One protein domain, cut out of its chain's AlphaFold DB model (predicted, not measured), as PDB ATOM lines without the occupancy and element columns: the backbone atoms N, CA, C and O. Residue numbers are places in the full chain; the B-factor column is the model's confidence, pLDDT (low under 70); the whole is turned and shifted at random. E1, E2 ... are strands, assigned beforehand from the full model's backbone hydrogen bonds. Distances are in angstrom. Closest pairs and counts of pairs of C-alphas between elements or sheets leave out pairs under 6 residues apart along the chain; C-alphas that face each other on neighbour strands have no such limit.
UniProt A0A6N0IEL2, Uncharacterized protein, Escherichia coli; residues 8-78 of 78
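Overview. This is residues 8 to 78 of the 78 residues of an uncharacterized protein of Escherichia coli (UniProt A0A6N0IEL2). Two small sheets, partly face to face, make a crossed sandwich: a three-stranded sheet of E1, E4 and E5, and the hairpin of E2 and E3 laid across it. The turn of that hairpin, round Ser 33, and the loop round Leu 48 lie at opposite ends of the longest axis. The printed part has 71 residues with five named strands, E1 to E5 along the chain, and no named helix; the class is all strand. Both sheets are antiparallel, with the orders E1, E4, E5 and E2, E3. The whole is compact, with a radius of gyration of the C-alphas of 12.7 A and spans of 40 by 29 by 18 A.

Along the chain. E1, residues 8 to 13, begins with C-alpha 8 at (-10.605, -30.595, 45.590) and is 16.8 A from first to last C-alpha. E2, residues 22 to 29, measures 20.7 A and bends by 57 degrees at residue 25. E3, residues 37 to 43, measures 19.7 A and ends with C-alpha 43 at (-12.756, -39.117, 33.416). E4, residues 59 to 66, measures 23.2 A. E5, residues 69 to 77, is the longest strand by residues, measures 24.2 A and ends with C-alpha 77 at (-26.515, -27.358, 31.755).

Arrangement. In the three-stranded sheet E1 and E5 are edge strands and E4 is the inner strand. E1 and E4 are antiparallel at 164 degrees, with N 10 and O 63 3.0 A apart, within hydrogen-bond range. E4 and E5 form a hairpin, antiparallel at 160 degrees, with N 62 and O 74 2.9 A apart. This sheet is twisted, its C-alphas lying up to 4.3 A off the best plane. E2 and E3 form the other hairpin, antiparallel at 167 degrees, with N 27 and O 39 2.9 A apart. The two sheets form a sandwich, two sheets face to face: the facing parts are 9.5 A centre to centre, and the strands of the one stand at 81 degrees to those of the other. The closest C-alphas of E1 and E2 are those of Thr 10 and Val 23, 6.2 A apart. The closest of E3 and E5, those of Leu 38 and Lys 76, are 7.5 A apart. E1 and E3 are apart, as are E2 and E4, E2 and E5, and E3 and E4.

Size, cuts and confidence. The two C-alphas farthest apart, those of Ser 33 and Leu 48, are 40.7 A apart. The printed part has no cut and ends at Trp 78, the chain's last residue. The link E3 to E4, residues 44 to 58, is long, and the link E4 to E5 is tight. The mean pLDDT of the printed part is 89.0; residues 47 to 48 are under 70.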
ATOM      1  N   ARG A   8      -9.865 -29.499  46.235       89.31
ATOM      2  CA  ARG A   8     -10.605 -30.595  45.590       89.31
ATOM      3  C   ARG A   8     -11.699 -30.034  44.695       89.31
ATOM      4  O   ARG A   8     -12.257 -28.971  44.965       89.31
ATOM      5  N   PHE A   9     -12.030 -30.783  43.651       90.94
ATOM      6  CA  PHE A   9     -13.097 -30.442  42.720       90.94
ATOM      7  C   PHE A   9     -13.983 -31.658  42.516       90.94
ATOM      8  O   PHE A   9     -13.481 -32.758  42.292       90.94
ATOM      9  N   THR A  10     -15.292 -31.458  42.587       93.12
ATOM     10  CA  THR A  10     -16.275 -32.515  42.341       93.12
ATOM     11  C   THR A  10     -17.293 -32.045  41.317       93.12
ATOM     12  O   THR A  10     -17.570 -30.847  41.217       93.12
ATOM     13  N   LEU A  11     -17.836 -32.990  40.553       93.38
ATOM     14  CA  LEU A  11     -18.917 -32.740  39.614       93.38
ATOM     15  C   LEU A  11     -20.088 -33.657  39.945       93.38
ATOM     16  O   LEU A  11     -19.961 -34.874  39.882       93.38
ATOM     17  N   GLU A  12     -21.230 -33.058  40.248       93.44
ATOM     18  CA  GLU A  12     -22.498 -33.772  40.380       93.44
ATOM     19  C   GLU A  12     -23.313 -33.544  39.113       93.44
ATOM     20  O   GLU A  12     -23.388 -32.410  38.639       93.44
ATOM     21  N   VAL A  13     -23.925 -34.593  38.568       91.81
ATOM     22  CA  VAL A  13     -24.787 -34.511  37.383       91.81
ATOM     23  C   VAL A  13     -26.134 -35.133  37.723       91.81
ATOM     24  O   VAL A  13     -26.192 -36.248  38.242       91.81
ATOM     25  N   ASP A  14     -27.221 -34.418  37.443       92.06
ATOM     26  CA  ASP A  14     -28.574 -34.851  37.787       92.06
ATOM     27  C   ASP A  14     -28.905 -36.222  37.173       92.06
ATOM     28  O   ASP A  14     -28.898 -36.413  35.954       92.06
ATOM     29  N   GLY A  15     -29.259 -37.178  38.034       88.88
ATOM     30  CA  GLY A  15     -29.609 -38.543  37.633       88.88
ATOM     31  C   GLY A  15     -28.418 -39.489  37.464       88.88
ATOM     32  O   GLY A  15     -28.635 -40.630  37.061       88.88
ATOM     33  N   LEU A  16     -27.196 -39.054  37.791       90.38
ATOM     34  CA  LEU A  16     -26.003 -39.900  37.818       90.38
ATOM     35  C   LEU A  16     -25.441 -40.040  39.244       90.38
ATOM     36  O   LEU A  16     -25.660 -39.165  40.085       90.38
ATOM     37  N   PRO A  17     -24.714 -41.134  39.537       90.00
ATOM     38  CA  PRO A  17     -23.982 -41.279  40.791       90.00
ATOM     39  C   PRO A  17     -22.987 -40.124  41.026       90.00
ATOM     40  O   PRO A  17     -22.396 -39.620  40.069       90.00
ATOM     41  N   PRO A  18     -22.744 -39.715  42.285       87.06
ATOM     42  CA  PRO A  18     -21.845 -38.600  42.609       87.06
ATOM     43  C   PRO A  18     -20.366 -38.877  42.281       87.06
ATOM     44  O   PRO A  18     -19.570 -37.946  42.194       87.06
ATOM     45  N   ASP A  19     -19.991 -40.141  42.100       87.25
ATOM     46  CA  ASP A  19     -18.659 -40.606  41.712       87.25
ATOM     47  C   ASP A  19     -18.561 -40.974  40.220       87.25
ATOM     48  O   ASP A  19     -17.540 -41.502  39.776       87.25
ATOM     49  N   ALA A  20     -19.595 -40.667  39.424       89.12
ATOM     50  CA  ALA A  20     -19.633 -41.009  38.003       89.12
ATOM     51  C   ALA A  20     -18.515 -40.348  37.187       89.12
ATOM     52  O   ALA A  20     -18.049 -40.914  36.190       89.12
ATOM     53  N   PHE A  21     -18.060 -39.170  37.626       90.75
ATOM     54  CA  PHE A  21     -16.971 -38.427  37.006       90.75
ATOM     55  C   PHE A  21     -15.958 -37.945  38.037       90.75
ATOM     56  O   PHE A  21     -16.306 -37.316  39.034       90.75
ATOM     57  N   ALA A  22     -14.679 -38.132  37.722       91.12
ATOM     58  CA  ALA A  22     -13.599 -37.392  38.351       91.12
ATOM     59  C   ALA A  22     -13.216 -36.192  37.471       91.12
ATOM     60  O   ALA A  22     -13.036 -36.320  36.256       91.12
ATOM     61  N   VAL A  23     -13.088 -35.017  38.093       91.62
ATOM     62  CA  VAL A  23     -12.679 -33.780  37.416       91.62
ATOM     63  C   VAL A  23     -11.160 -33.766  37.284       91.62
ATOM     64  O   VAL A  23     -10.451 -33.711  38.285       91.62
ATOM     65  N   VAL A  24     -10.658 -33.794  36.050       91.69
ATOM     66  CA  VAL A  24      -9.217 -33.700  35.761       91.69
ATOM     67  C   VAL A  24      -8.792 -32.237  35.699       91.69
ATOM     68  O   VAL A  24      -7.794 -31.839  36.296       91.69
ATOM     69  N   SER A  25      -9.564 -31.425  34.982       90.94
ATOM     70  CA  SER A  25      -9.347 -29.986  34.868       90.94
ATOM     71  C   SER A  25     -10.641 -29.277  34.483       90.94
ATOM     72  O   SER A  25     -11.588 -29.888  33.979       90.94
ATOM     73  N   PHE A  26     -10.685 -27.970  34.720       92.31
ATOM     74  CA  PHE A  26     -11.762 -27.121  34.234       92.31
ATOM     75  C   PHE A  26     -11.240 -25.737  33.873       92.31
ATOM     76  O   PHE A  26     -10.229 -25.277  34.408       92.31
ATOM     77  N   HIS A  27     -11.971 -25.060  32.996       93.50
ATOM     78  CA  HIS A  27     -11.746 -23.662  32.670       93.50
ATOM     79  C   HIS A  27     -13.076 -22.917  32.757       93.50
ATOM     80  O   HIS A  27     -14.040 -23.269  32.085       93.50
ATOM     81  N   LEU A  28     -13.137 -21.899  33.617       91.75
ATOM     82  CA  LEU A  28     -14.298 -21.030  33.763       91.75
ATOM     83  C   LEU A  28     -13.974 -19.623  33.256       91.75
ATOM     84  O   LEU A  28     -13.194 -18.906  33.882       91.75
ATOM     85  N   THR A  29     -14.638 -19.210  32.179       92.50
ATOM     86  CA  THR A  29     -14.616 -17.831  31.676       92.50
ATOM     87  C   THR A  29     -15.911 -17.134  32.070       92.50
ATOM     88  O   THR A  29     -16.999 -17.625  31.780       92.50
ATOM     89  N   GLN A  30     -15.809 -15.986  32.737       89.94
ATOM     90  CA  GLN A  30     -16.966 -15.203  33.168       89.94
ATOM     91  C   GLN A  30     -16.642 -13.710  33.161       89.94
ATOM     92  O   GLN A  30     -15.547 -13.299  33.545       89.94
ATOM     93  N   SER A  31     -17.618 -12.902  32.771       91.81
ATOM     94  CA  SER A  31     -17.560 -11.446  32.843       91.81
ATOM     95  C   SER A  31     -18.910 -10.898  33.289       91.81
ATOM     96  O   SER A  31     -19.944 -11.565  33.198       91.81
ATOM     97  N   LEU A  32     -18.901  -9.675  33.819       89.69
ATOM     98  CA  LEU A  32     -20.132  -9.005  34.216       89.69
ATOM     99  C   LEU A  32     -21.013  -8.784  32.975       89.69
ATOM    100  O   LEU A  32     -20.524  -8.326  31.943       89.69
ATOM    101  N   SER A  33     -22.303  -9.105  33.083       90.56
ATOM    102  CA  SER A  33     -23.294  -8.912  32.012       90.56
ATOM    103  C   SER A  33     -23.022  -9.703  30.723       90.56
ATOM    104  O   SER A  33     -23.421  -9.281  29.642       90.56
ATOM    105  N   SER A  34     -22.353 -10.853  30.817       91.19
ATOM    106  CA  SER A  34     -22.209 -11.806  29.710       91.19
ATOM    107  C   SER A  34     -22.492 -13.229  30.181       91.19
ATOM    108  O   SER A  34     -22.441 -13.527  31.375       91.19
ATOM    109  N   LEU A  35     -22.776 -14.122  29.232       90.06
ATOM    110  CA  LEU A  35     -22.836 -15.552  29.519       90.06
ATOM    111  C   LEU A  35     -21.455 -16.049  29.951       90.06
ATOM    112  O   LEU A  35     -20.436 -15.673  29.370       90.06
ATOM    113  N   PHE A  36     -21.426 -16.909  30.963       90.69
ATOM    114  CA  PHE A  36     -20.210 -17.620  31.331       90.69
ATOM    115  C   PHE A  36     -20.030 -18.853  30.437       90.69
ATOM    116  O   PHE A  36     -20.995 -19.408  29.913       90.69
ATOM    117  N   SER A  37     -18.789 -19.305  30.300       90.94
ATOM    118  CA  SER A  37     -18.439 -20.586  29.682       90.94
ATOM    119  C   SER A  37     -17.671 -21.425  30.690       90.94
ATOM    120  O   SER A  37     -16.751 -20.925  31.336       90.94
ATOM    121  N   LEU A  38     -18.077 -22.681  30.854       91.69
ATOM    122  CA  LEU A  38     -17.402 -23.648  31.715       91.69
ATOM    123  C   LEU A  38     -17.041 -24.882  30.893       91.69
ATOM    124  O   LEU A  38     -17.929 -25.647  30.514       91.69
ATOM    125  N   ASP A  39     -15.752 -25.080  30.667       92.25
ATOM    126  CA  ASP A  39     -15.186 -26.254  30.015       92.25
ATOM    127  C   ASP A  39     -14.704 -27.239  31.080       92.25
ATOM    128  O   ASP A  39     -14.049 -26.844  32.049       92.25
ATOM    129  N   LEU A  40     -15.040 -28.520  30.921       91.75
ATOM    130  CA  LEU A  40     -14.709 -29.581  31.872       91.75
ATOM    131  C   LEU A  40     -13.968 -30.703  31.148       91.75
ATOM    132  O   LEU A  40     -14.444 -31.205  30.134       91.75
ATOM    133  N   SER A  41     -12.836 -31.129  31.702       92.44
ATOM    134  CA  SER A  41     -12.185 -32.388  31.335       92.44
ATOM    135  C   SER A  41     -12.459 -33.408  32.429       92.44
ATOM    136  O   SER A  41     -12.033 -33.236  33.575       92.44
ATOM    137  N   LEU A  42     -13.197 -34.455  32.075       90.69
ATOM    138  CA  LEU A  42     -13.698 -35.460  33.004       90.69
ATOM    139  C   LEU A  42     -13.173 -36.835  32.616       90.69
ATOM    140  O   LEU A  42     -13.013 -37.139  31.435       90.69
ATOM    141  N   VAL A  43     -12.965 -37.684  33.615       89.50
ATOM    142  CA  VAL A  43     -12.756 -39.117  33.416       89.50
ATOM    143  C   VAL A  43     -13.848 -39.875  34.157       89.50
ATOM    144  O   VAL A  43     -14.155 -39.560  35.306       89.50
ATOM    145  N   SER A  44     -14.445 -40.868  33.501       87.56
ATOM    146  CA  SER A  44     -15.398 -41.775  34.139       87.56
ATOM    147  C   SER A  44     -14.766 -43.149  34.299       87.56
ATOM    148  O   SER A  44     -14.210 -43.703  33.351       87.56
ATOM    149  N   GLN A  45     -14.877 -43.715  35.499       80.06
ATOM    150  CA  GLN A  45     -14.505 -45.109  35.755       80.06
ATOM    151  C   GLN A  45     -15.611 -46.086  35.321       80.06
ATOM    152  O   GLN A  45     -15.378 -47.288  35.229       80.06
ATOM    153  N   GLN A  46     -16.804 -45.570  35.012       77.44
ATOM    154  CA  GLN A  46     -18.011 -46.325  34.673       77.44
ATOM    155  C   GLN A  46     -18.303 -46.283  33.162       77.44
ATOM    156  O   GLN A  46     -19.449 -46.434  32.747       77.44
ATOM    157  N   PHE A  47     -17.275 -46.096  32.321       69.25
ATOM    158  CA  PHE A  47     -17.412 -45.910  30.866       69.25
ATOM    159  C   PHE A  47     -18.251 -46.999  30.169       69.25
ATOM    160  O   PHE A  47     -18.933 -46.717  29.194       69.25
ATOM    161  N   LEU A  48     -18.244 -48.232  30.683       69.94
ATOM    162  CA  LEU A  48     -19.018 -49.353  30.131       69.94
ATOM    163  C   LEU A  48     -20.534 -49.267  30.389       69.94
ATOM    164  O   LEU A  48     -21.288 -50.031  29.796       69.94
ATOM    165  N   SER A  49     -20.984 -48.398  31.295       79.06
ATOM    166  CA  SER A  49     -22.398 -48.254  31.678       79.06
ATOM    167  C   SER A  49     -22.940 -46.838  31.486       79.06
ATOM    168  O   SER A  49     -24.136 -46.621  31.668       79.06
ATOM    169  N   LEU A  50     -22.069 -45.887  31.148       82.81
ATOM    170  CA  LEU A  50     -22.414 -44.488  30.960       82.81
ATOM    171  C   LEU A  50     -22.614 -44.198  29.469       82.81
ATOM    172  O   LEU A  50     -21.653 -44.080  28.710       82.81
ATOM    173  N   GLU A  51     -23.866 -44.021  29.067       84.88
ATOM    174  CA  GLU A  51     -24.223 -43.600  27.715       84.88
ATOM    175  C   GLU A  51     -24.195 -42.073  27.597       84.88
ATOM    176  O   GLU A  51     -24.676 -41.356  28.476       84.88
ATOM    177  N   PHE A  52     -23.706 -41.549  26.470       80.50
ATOM    178  CA  PHE A  52     -23.637 -40.098  26.249       80.50
ATOM    179  C   PHE A  52     -25.015 -39.421  26.340       80.50
ATOM    180  O   PHE A  52     -25.148 -38.315  26.854       80.50
ATOM    181  N   ALA A  53     -26.079 -40.110  25.925       86.69
ATOM    182  CA  ALA A  53     -27.442 -39.600  26.051       86.69
ATOM    183  C   ALA A  53     -27.866 -39.324  27.509       86.69
ATOM    184  O   ALA A  53     -28.755 -38.513  27.741       86.69
ATOM    185  N   GLN A  54     -27.238 -39.973  28.497       85.44
ATOM    186  CA  GLN A  54     -27.568 -39.784  29.912       85.44
ATOM    187  C   GLN A  54     -26.999 -38.488  30.494       85.44
ATOM    188  O   GLN A  54     -27.499 -38.040  31.525       85.44
ATOM    189  N   VAL A  55     -25.986 -37.893  29.854       86.44
ATOM    190  CA  VAL A  55     -25.363 -36.633  30.299       86.44
ATOM    191  C   VAL A  55     -25.915 -35.399  29.584       86.44
ATOM    192  O   VAL A  55     -25.702 -34.289  30.062       86.44
ATOM    193  N   LEU A  56     -26.622 -35.584  28.465       88.88
ATOM    194  CA  LEU A  56     -27.234 -34.498  27.703       88.88
ATOM    195  C   LEU A  56     -28.430 -33.882  28.433       88.88
ATOM    196  O   LEU A  56     -29.236 -34.581  29.049       88.88
ATOM    197  N   ASP A  57     -28.541 -32.566  28.320       87.88
ATOM    198  CA  ASP A  57     -29.518 -31.677  28.953       87.88
ATOM    199  C   ASP A  57     -29.640 -31.897  30.469       87.88
ATOM    200  O   ASP A  57     -30.690 -31.708  31.091       87.88
ATOM    201  N   LYS A  58     -28.543 -32.345  31.091       90.38
ATOM    202  CA  LYS A  58     -28.472 -32.533  32.536       90.38
ATOM    203  C   LYS A  58     -27.911 -31.302  33.201       90.38
ATOM    204  O   LYS A  58     -26.918 -30.706  32.779       90.38
ATOM    205  N   MET A  59     -28.534 -30.964  34.320       92.06
ATOM    206  CA  MET A  59     -27.967 -29.997  35.229       92.06
ATOM    207  C   MET A  59     -26.758 -30.617  35.927       92.06
ATOM    208  O   MET A  59     -26.819 -31.733  36.439       92.06
ATOM    209  N   ALA A  60     -25.658 -29.876  35.931       92.75
ATOM    210  CA  ALA A  60     -24.407 -30.269  36.541       92.75
ATOM    211  C   ALA A  60     -23.902 -29.180  37.489       92.75
ATOM    212  O   ALA A  60     -24.040 -27.979  37.226       92.75
ATOM    213  N   TYR A  61     -23.284 -29.601  38.584       94.38
ATOM    214  CA  TYR A  61     -22.746 -28.725  39.613       94.38
ATOM    215  C   TYR A  61     -21.268 -29.011  39.815       94.38
ATOM    216  O   TYR A  61     -20.899 -30.045  40.367       94.38
ATOM    217  N   LEU A  62     -20.426 -28.069  39.392       94.00
ATOM    218  CA  LEU A  62     -19.014 -28.073  39.748       94.00
ATOM    219  C   LEU A  62     -18.865 -27.424  41.124       94.00
ATOM    220  O   LEU A  62     -19.207 -26.248  41.293       94.00
ATOM    221  N   THR A  63     -18.317 -28.164  42.081       94.38
ATOM    222  CA  THR A  63     -18.027 -27.652  43.421       94.38
ATOM    223  C   THR A  63     -16.521 -27.605  43.648       94.38
ATOM    224  O   THR A  63     -15.813 -28.588  43.430       94.38
ATOM    225  N   VAL A  64     -16.034 -26.439  44.071       92.06
ATOM    226  CA  VAL A  64     -14.646 -26.195  44.466       92.06
ATOM    227  C   VAL A  64     -14.577 -26.210  45.985       92.06
ATOM    228  O   VAL A  64     -15.288 -25.449  46.646       92.06
ATOM    229  N   TRP A  65     -13.697 -27.046  46.520       92.38
ATOM    230  CA  TRP A  65     -13.527 -27.270  47.949       92.38
ATOM    231  C   TRP A  65     -12.114 -26.898  48.373       92.38
ATOM    232  O   TRP A  65     -11.154 -27.206  47.664       92.38
ATOM    233  N   GLN A  66     -11.978 -26.310  49.554       91.06
ATOM    234  CA  GLN A  66     -10.694 -26.153  50.229       91.06
ATOM    235  C   GLN A  66     -10.794 -26.880  51.563       91.06
ATOM    236  O   GLN A  66     -11.412 -26.384  52.499       91.06
ATOM    237  N   GLY A  67     -10.232 -28.091  51.633       89.06
ATOM    238  CA  GLY A  67     -10.525 -28.974  52.760       89.06
ATOM    239  C   GLY A  67     -11.990 -29.377  52.691       89.06
ATOM    240  O   GLY A  67     -12.447 -29.757  51.613       89.06
ATOM    241  N   ASP A  68     -12.718 -29.292  53.800       87.94
ATOM    242  CA  ASP A  68     -14.141 -29.655  53.865       87.94
ATOM    243  C   ASP A  68     -15.088 -28.468  53.617       87.94
ATOM    244  O   ASP A  68     -16.301 -28.648  53.518       87.94
ATOM    245  N   ASP A  69     -14.538 -27.265  53.430       90.69
ATOM    246  CA  ASP A  69     -15.314 -26.060  53.157       90.69
ATOM    247  C   ASP A  69     -15.564 -25.869  51.656       90.69
ATOM    248  O   ASP A  69     -14.635 -25.827  50.835       90.69
ATOM    249  N   VAL A  70     -16.837 -25.678  51.299       91.88
ATOM    250  CA  VAL A  70     -17.249 -25.288  49.945       91.88
ATOM    251  C   VAL A  70     -16.843 -23.841  49.691       91.88
ATOM    252  O   VAL A  70     -17.373 -22.917  50.300       91.88
ATOM    253  N   GLN A  71     -15.947 -23.637  48.729       91.62
ATOM    254  CA  GLN A  71     -15.498 -22.306  48.314       91.62
ATOM    255  C   GLN A  71     -16.375 -21.736  47.205       91.62
ATOM    256  O   GLN A  71     -16.645 -20.536  47.150       91.62
ATOM    257  N   ARG A  72     -16.810 -22.596  46.279       91.25
ATOM    258  CA  ARG A  72     -17.601 -22.169  45.129       91.25
ATOM    259  C   ARG A  72     -18.446 -23.302  44.580       91.25
ATOM    260  O   ARG A  72     -17.974 -24.428  44.474       91.25
ATOM    261  N   ARG A  73     -19.653 -22.966  44.124       93.00
ATOM    262  CA  ARG A  73     -20.498 -23.852  43.322       93.00
ATOM    263  C   ARG A  73     -20.881 -23.162  42.019       93.00
ATOM    264  O   ARG A  73     -21.321 -22.014  42.036       93.00
ATOM    265  N   VAL A  74     -20.692 -23.846  40.897       91.75
ATOM    266  CA  VAL A  74     -21.059 -23.364  39.560       91.75
ATOM    267  C   VAL A  74     -22.057 -24.340  38.961       91.75
ATOM    268  O   VAL A  74     -21.754 -25.520  38.800       91.75
ATOM    269  N   LYS A  75     -23.253 -23.842  38.651       91.69
ATOM    270  CA  LYS A  75     -24.305 -24.601  37.972       91.69
ATOM    271  C   LYS A  75     -24.139 -24.450  36.464       91.69
ATOM    272  O   LYS A  75     -24.004 -23.328  35.984       91.69
ATOM    273  N   LYS A  76     -24.205 -25.556  35.730       86.75
ATOM    274  CA  LYS A  76     -24.221 -25.594  34.264       86.75
ATOM    275  C   LYS A  76     -25.285 -26.577  33.766       86.75
ATOM    276  O   LYS A  76     -25.676 -27.478  34.498       86.75
ATOM    277  N   VAL A  77     -25.751 -26.379  32.539       85.94
ATOM    278  CA  VAL A  77     -26.515 -27.358  31.755       85.94
ATOM    279  C   VAL A  77     -25.702 -27.650  30.490       85.94
ATOM    280  O   VAL A  77     -25.073 -26.724  29.960       85.94
ATOM    281  N   TRP A  78     -25.634 -28.917  30.087       71.75
ATOM    282  CA  TRP A  78     -24.851 -29.403  28.943       71.75
ATOM    283  C   TRP A  78     -25.740 -29.980  27.862       71.75
ATOM    284  O   TRP A  78     -26.669 -30.708  28.246       71.75
TER     285      TRP A  78